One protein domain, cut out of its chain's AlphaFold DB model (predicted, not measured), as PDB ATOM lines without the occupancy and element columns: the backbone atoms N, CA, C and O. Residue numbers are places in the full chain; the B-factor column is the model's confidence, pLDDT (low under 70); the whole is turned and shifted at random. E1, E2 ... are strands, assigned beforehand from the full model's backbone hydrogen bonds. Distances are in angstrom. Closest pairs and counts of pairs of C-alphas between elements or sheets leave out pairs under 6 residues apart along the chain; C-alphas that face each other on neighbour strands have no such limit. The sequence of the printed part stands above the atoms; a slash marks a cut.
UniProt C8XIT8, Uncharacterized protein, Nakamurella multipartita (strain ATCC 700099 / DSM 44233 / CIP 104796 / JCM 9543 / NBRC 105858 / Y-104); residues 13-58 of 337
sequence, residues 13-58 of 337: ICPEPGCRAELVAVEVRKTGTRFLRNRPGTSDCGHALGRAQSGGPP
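AT A GLANCE: This is residues 13 to 58 of the 337 residues of an uncharacterized protein of Nakamurella multipartita (strain ATCC 700099 / DSM 44233 / CIP 104796 / JCM 9543 / NBRC 105858 / Y-104) (UniProt C8XIT8). This domain has little regular structure: a hairpin of two antiparallel strands, E1 and E2, with a loop of residues 13 to 22 at the end away from its turn, and a long tail, residues 39 to 58, that folds back toward the turn. The printed part has 46 residues, 12 of them in named strands, in the order E1, E2, with no named helix; the class is all strand. It is only just compact, close to loose, with a radius of gyration of the C-alphas of 11.0 A, and elongated, spanning 34 by 20 by 15 A.

HOW THE PARTS SIT: E1, residues 23 to 28, and E2, residues 33 to 38, form a hairpin joined by a tight link of 4 residues. They are antiparallel, with 149 degrees between their directions. C-alphas 23 and 38 face each other at 4.3 A. N 24 and O 37, 2.8 A apart, are within hydrogen-bond range.

IN THESE COORDINATES: E1 measures 15.8 A from C-alpha 23 at (-45.605, 24.221, -32.602) to C-alpha 28. E2 measures 16.4 A and ends at C-alpha 38, (-41.504, 23.012, -32.873).

THE WHOLE: The C-alphas farthest apart, of Gly 18 and Lys 30, are 34.8 A apart. The printed part has no cut. Mean pLDDT of the printed part is 70.6; 15 residues are under 70, among them 48 to 57.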
ATOM      1  N   ILE A  13     -50.672  22.989 -34.450       83.56
ATOM      2  CA  ILE A  13     -50.109  21.825 -35.138       83.56
ATOM      3  C   ILE A  13     -49.529  22.256 -36.492       83.56
ATOM      4  O   ILE A  13     -50.007  23.189 -37.138       83.56
ATOM      5  N   CYS A  14     -48.464  21.582 -36.921       78.12
ATOM      6  CA  CYS A  14     -47.890  21.743 -38.250       78.12
ATOM      7  C   CYS A  14     -48.950  21.534 -39.360       78.12
ATOM      8  O   CYS A  14     -49.628  20.507 -39.342       78.12
ATOM      9  N   PRO A  15     -49.083  22.459 -40.334       78.38
ATOM     10  CA  PRO A  15     -50.132  22.395 -41.359       78.38
ATOM     11  C   PRO A  15     -49.872  21.360 -42.466       78.38
ATOM     12  O   PRO A  15     -50.752  21.125 -43.288       78.38
ATOM     13  N   GLU A  16     -48.681  20.756 -42.507       77.06
ATOM     14  CA  GLU A  16     -48.308  19.755 -43.510       77.06
ATOM     15  C   GLU A  16     -49.219  18.509 -43.412       77.06
ATOM     16  O   GLU A  16     -49.351  17.942 -42.319       77.06
ATOM     17  N   PRO A  17     -49.851  18.044 -44.508       75.25
ATOM     18  CA  PRO A  17     -50.709  16.861 -44.495       75.25
ATOM     19  C   PRO A  17     -50.028  15.627 -43.886       75.25
ATOM     20  O   PRO A  17     -48.908  15.263 -44.226       75.25
ATOM     21  N   GLY A  18     -50.708  14.972 -42.941       78.00
ATOM     22  CA  GLY A  18     -50.163  13.828 -42.196       78.00
ATOM     23  C   GLY A  18     -49.165  14.189 -41.086       78.00
ATOM     24  O   GLY A  18     -48.931  13.372 -40.196       78.00
ATOM     25  N   CYS A  19     -48.639  15.417 -41.047       77.81
ATOM     26  CA  CYS A  19     -47.838  15.891 -39.927       77.81
ATOM     27  C   CYS A  19     -48.730  16.202 -38.711       77.81
ATOM     28  O   CYS A  19     -49.865  16.675 -38.823       77.81
ATOM     29  N   ARG A  20     -48.210  15.911 -37.514       82.12
ATOM     30  CA  ARG A  20     -48.871  16.170 -36.220       82.12
ATOM     31  C   ARG A  20     -47.949  16.837 -35.201       82.12
ATOM     32  O   ARG A  20     -48.245  16.850 -34.014       82.12
ATOM     33  N   ALA A  21     -46.821  17.385 -35.651       81.75
ATOM     34  CA  ALA A  21     -45.870  18.022 -34.753       81.75
ATOM     35  C   ALA A  21     -46.423  19.326 -34.174       81.75
ATOM     36  O   ALA A  21     -46.911  20.193 -34.903       81.75
ATOM     37  N   GLU A  22     -46.296  19.449 -32.859       84.19
ATOM     38  CA  GLU A  22     -46.723  20.606 -32.086       84.19
ATOM     39  C   GLU A  22     -45.753  21.773 -32.279       84.19
ATOM     40  O   GLU A  22     -44.527  21.619 -32.250       84.19
ATOM     41  N   LEU A  23     -46.312  22.965 -32.440       82.56
ATOM     42  CA  LEU A  23     -45.605  24.221 -32.602       82.56
ATOM     43  C   LEU A  23     -45.873  25.140 -31.405       82.56
ATOM     44  O   LEU A  23     -46.860  25.020 -30.679       82.56
ATOM     45  N   VAL A  24     -44.976  26.099 -31.208       83.75
ATOM     46  CA  VAL A  24     -45.121  27.203 -30.260       83.75
ATOM     47  C   VAL A  24     -44.795  28.516 -30.957       83.75
ATOM     48  O   VAL A  24     -43.852  28.596 -31.752       83.75
ATOM     49  N   ALA A  25     -45.560  29.556 -30.632       81.31
ATOM     50  CA  ALA A  25     -45.239  30.915 -31.031       81.31
ATOM     51  C   ALA A  25     -44.002  31.418 -30.270       81.31
ATOM     52  O   ALA A  25     -43.856  31.207 -29.063       81.31
ATOM     53  N   VAL A  26     -43.108  32.096 -30.983       77.50
ATOM     54  CA  VAL A  26     -41.908  32.739 -30.444       77.50
ATOM     55  C   VAL A  26     -41.897  34.184 -30.889       77.50
ATOM     56  O   VAL A  26     -42.080  34.462 -32.069       77.50
ATOM     57  N   GLU A  27     -41.612  35.089 -29.957       79.50
ATOM     58  CA  GLU A  27     -41.346  36.491 -30.252       79.50
ATOM     59  C   GLU A  27     -39.884  36.837 -29.939       79.50
ATOM     60  O   GLU A  27     -39.390  36.628 -28.826       79.50
ATOM     61  N   VAL A  28     -39.174  37.383 -30.925       76.69
ATOM     62  CA  VAL A  28     -37.812  37.891 -30.739       76.69
ATOM     63  C   VAL A  28     -37.889  39.249 -30.045       76.69
ATOM     64  O   VAL A  28     -38.070  40.271 -30.703       76.69
ATOM     65  N   ARG A  29     -37.688  39.276 -28.721       70.12
ATOM     66  CA  ARG A  29     -37.786  40.491 -27.877       70.12
ATOM     67  C   ARG A  29     -37.059  41.734 -28.418       70.12
ATOM     68  O   ARG A  29     -37.468  42.847 -28.123       70.12
ATOM     69  N   LYS A  30     -35.975  41.563 -29.188       59.69
ATOM     70  CA  LYS A  30     -35.188  42.667 -29.770       59.69
ATOM     71  C   LYS A  30     -35.780  43.250 -31.065       59.69
ATOM     72  O   LYS A  30     -35.441  44.374 -31.418       59.69
ATOM     73  N   THR A  31     -36.600  42.496 -31.796       62.34
ATOM     74  CA  THR A  31     -37.105  42.884 -33.129       62.34
ATOM     75  C   THR A  31     -38.626  42.798 -33.264       62.34
ATOM     76  O   THR A  31     -39.144  43.080 -34.341       62.34
ATOM     77  N   GLY A  32     -39.344  42.350 -32.226       71.56
ATOM     78  CA  GLY A  32     -40.793  42.102 -32.256       71.56
ATOM     79  C   GLY A  32     -41.222  40.987 -33.220       71.56
ATOM     80  O   GLY A  32     -42.412  40.757 -33.418       71.56
ATOM     81  N   THR A  33     -40.275  40.292 -33.858       64.62
ATOM     82  CA  THR A  33     -40.574  39.301 -34.898       64.62
ATOM     83  C   THR A  33     -41.221  38.071 -34.279       64.62
ATOM     84  O   THR A  33     -40.601  37.408 -33.446       64.62
ATOM     85  N   ARG A  34     -42.439  37.747 -34.727       73.75
ATOM     86  CA  ARG A  34     -43.181  36.546 -34.332       73.75
ATOM     87  C   ARG A  34     -43.027  35.444 -35.376       73.75
ATOM     88  O   ARG A  34     -43.153  35.715 -36.565       73.75
ATOM     89  N   PHE A  35     -42.766  34.216 -34.936       75.31
ATOM     90  CA  PHE A  35     -42.703  33.028 -35.796       75.31
ATOM     91  C   PHE A  35     -43.116  31.759 -35.035       75.31
ATOM     92  O   PHE A  35     -43.176  31.757 -33.804       75.31
ATOM     93  N   LEU A  36     -43.389  30.676 -35.765       80.00
ATOM     94  CA  LEU A  36     -43.688  29.357 -35.200       80.00
ATOM     95  C   LEU A  36     -42.453  28.448 -35.264       80.00
ATOM     96  O   LEU A  36     -41.782  28.382 -36.292       80.00
ATOM     97  N   ARG A  37     -42.180  27.704 -34.190       76.81
ATOM     98  CA  ARG A  37     -41.178  26.617 -34.149       76.81
ATOM     99  C   ARG A  37     -41.770  25.380 -33.483       76.81
ATOM    100  O   ARG A  37     -42.738  25.520 -32.747       76.81
ATOM    101  N   ASN A  38     -41.150  24.214 -33.639       81.56
ATOM    102  CA  ASN A  38     -41.504  23.012 -32.873       81.56
ATOM    103  C   ASN A  38     -41.471  23.268 -31.355       81.56
ATOM    104  O   ASN A  38     -40.611  24.007 -30.854       81.56
ATOM    105  N   ARG A  39     -42.407  22.655 -30.623       81.50
ATOM    106  CA  ARG A  39     -42.455  22.699 -29.158       81.50
ATOM    107  C   ARG A  39     -41.142  22.114 -28.592       81.50
ATOM    108  O   ARG A  39     -40.712  21.046 -29.022       81.50
ATOM    109  N   PRO A  40     -40.441  22.800 -27.669       74.31
ATOM    110  CA  PRO A  40     -39.209  22.267 -27.089       74.31
ATOM    111  C   PRO A  40     -39.437  20.888 -26.458       74.31
ATOM    112  O   PRO A  40     -40.402  20.705 -25.723       74.31
ATOM    113  N   GLY A  41     -38.550  19.933 -26.744       73.69
ATOM    114  CA  GLY A  41     -38.671  18.546 -26.279       73.69
ATOM    115  C   GLY A  41     -39.454  17.607 -27.206       73.69
ATOM    116  O   GLY A  41     -39.434  16.404 -26.965       73.69
ATOM    117  N   THR A  42     -40.088  18.100 -28.279       71.75
ATOM    118  CA  THR A  42     -40.726  17.244 -29.298       71.75
ATOM    119  C   THR A  42     -39.794  16.968 -30.479       71.75
ATOM    120  O   THR A  42     -38.791  17.657 -30.684       71.75
ATOM    121  N   SER A  43     -40.144  15.982 -31.309       68.00
ATOM    122  CA  SER A  43     -39.450  15.722 -32.572       68.00
ATOM    123  C   SER A  43     -39.563  16.910 -33.540       68.00
ATOM    124  O   SER A  43     -40.629  17.505 -33.730       68.00
ATOM    125  N   ASP A  44     -38.438  17.266 -34.162       70.38
ATOM    126  CA  ASP A  44     -38.381  18.258 -35.236       70.38
ATOM    127  C   ASP A  44     -38.959  17.649 -36.520       70.38
ATOM    128  O   ASP A  44     -38.304  16.854 -37.190       70.38
ATOM    129  N   CYS A  45     -40.189  18.027 -36.875       74.00
ATOM    130  CA  CYS A  45     -40.807  17.618 -38.140       74.00
ATOM    131  C   CYS A  45     -40.135  18.225 -39.376       74.00
ATOM    132  O   CYS A  45     -40.442  17.827 -40.493       74.00
ATOM    133  N   GLY A  46     -39.286  19.236 -39.203       69.25
ATOM    134  CA  GLY A  46     -38.618  19.973 -40.263       69.25
ATOM    135  C   GLY A  46     -39.474  20.942 -41.069       69.25
ATOM    136  O   GLY A  46     -38.908  21.930 -41.532       69.25
ATOM    137  N   HIS A  47     -40.788  20.717 -41.144       71.94
ATOM    138  CA  HIS A  47     -41.774  21.537 -41.858       71.94
ATOM    139  C   HIS A  47     -42.102  22.876 -41.169       71.94
ATOM    140  O   HIS A  47     -42.793  23.718 -41.737       71.94
ATOM    141  N   ALA A  48     -41.658  23.097 -39.926       62.12
ATOM    142  CA  ALA A  48     -41.978  24.323 -39.198       62.12
ATOM    143  C   ALA A  48     -41.314  25.562 -39.832       62.12
ATOM    144  O   ALA A  48     -40.087  25.636 -39.948       62.12
ATOM    145  N   LEU A  49     -42.140  26.568 -40.144       56.66
ATOM    146  CA  LEU A  49     -41.833  27.829 -40.851       56.66
ATOM    147  C   LEU A  49     -40.890  28.800 -40.098       56.66
ATOM    148  O   LEU A  49     -40.912  30.010 -40.314       56.66
ATOM    149  N   GLY A  50     -40.083  28.296 -39.170       48.38
ATOM    150  CA  GLY A  50     -39.292  29.096 -38.242       48.38
ATOM    151  C   GLY A  50     -38.175  28.300 -37.579       48.38
ATOM    152  O   GLY A  50     -37.963  28.396 -36.367       48.38
ATOM    153  N   ARG A  51     -37.430  27.515 -38.372       49.72
ATOM    154  CA  ARG A  51     -36.122  26.985 -37.954       49.72
ATOM    155  C   ARG A  51     -35.211  28.158 -37.580       49.72
ATOM    156  O   ARG A  51     -34.586  28.765 -38.444       49.72
ATOM    157  N   ALA A  52     -35.099  28.442 -36.285       39.44
ATOM    158  CA  ALA A  52     -34.241  29.487 -35.729       39.44
ATOM    159  C   ALA A  52     -32.740  29.118 -35.810       39.44
ATOM    160  O   ALA A  52     -32.048  29.032 -34.797       39.44
ATOM    161  N   GLN A  53     -32.222  28.899 -37.022       43.00
ATOM    162  CA  GLN A  53     -30.791  28.734 -37.293       43.00
ATOM    163  C   GLN A  53     -30.087  30.097 -37.326       43.00
ATOM    164  O   GLN A  53     -29.638  30.530 -38.381       43.00
ATOM    165  N   SER A  54     -30.027  30.769 -36.168       44.38
ATOM    166  CA  SER A  54     -29.212  31.967 -35.856       44.38
ATOM    167  C   SER A  54     -29.307  33.208 -36.771       44.38
ATOM    168  O   SER A  54     -28.773  34.259 -36.415       44.38
ATOM    169  N   GLY A  55     -30.019  33.142 -37.894       51.44
ATOM    170  CA  GLY A  55     -30.426  34.271 -38.719       51.44
ATOM    171  C   GLY A  55     -31.796  34.785 -38.287       51.44
ATOM    172  O   GLY A  55     -32.709  34.004 -38.027       51.44
ATOM    173  N   GLY A  56     -31.939  36.110 -38.218       55.75
ATOM    174  CA  GLY A  56     -33.261  36.738 -38.178       55.75
ATOM    175  C   GLY A  56     -34.030  36.521 -39.492       55.75
ATOM    176  O   GLY A  56     -33.478  35.935 -40.428       55.75
ATOM    177  N   PRO A  57     -35.277  37.015 -39.596       66.50
ATOM    178  CA  PRO A  57     -36.049  36.929 -40.837       66.50
ATOM    179  C   PRO A  57     -35.250  37.507 -42.022       66.50
ATOM    180  O   PRO A  57     -34.510  38.483 -41.831       66.50
ATOM    181  N   PRO A  58     -35.387  36.947 -43.239       79.94
ATOM    182  CA  PRO A  58     -34.629  37.407 -44.399       79.94
ATOM    183  C   PRO A  58     -34.885  38.897 -44.651       79.94
ATOM    184  O   PRO A  58     -36.014  39.387 -44.516       79.94
TER     185      PRO A  58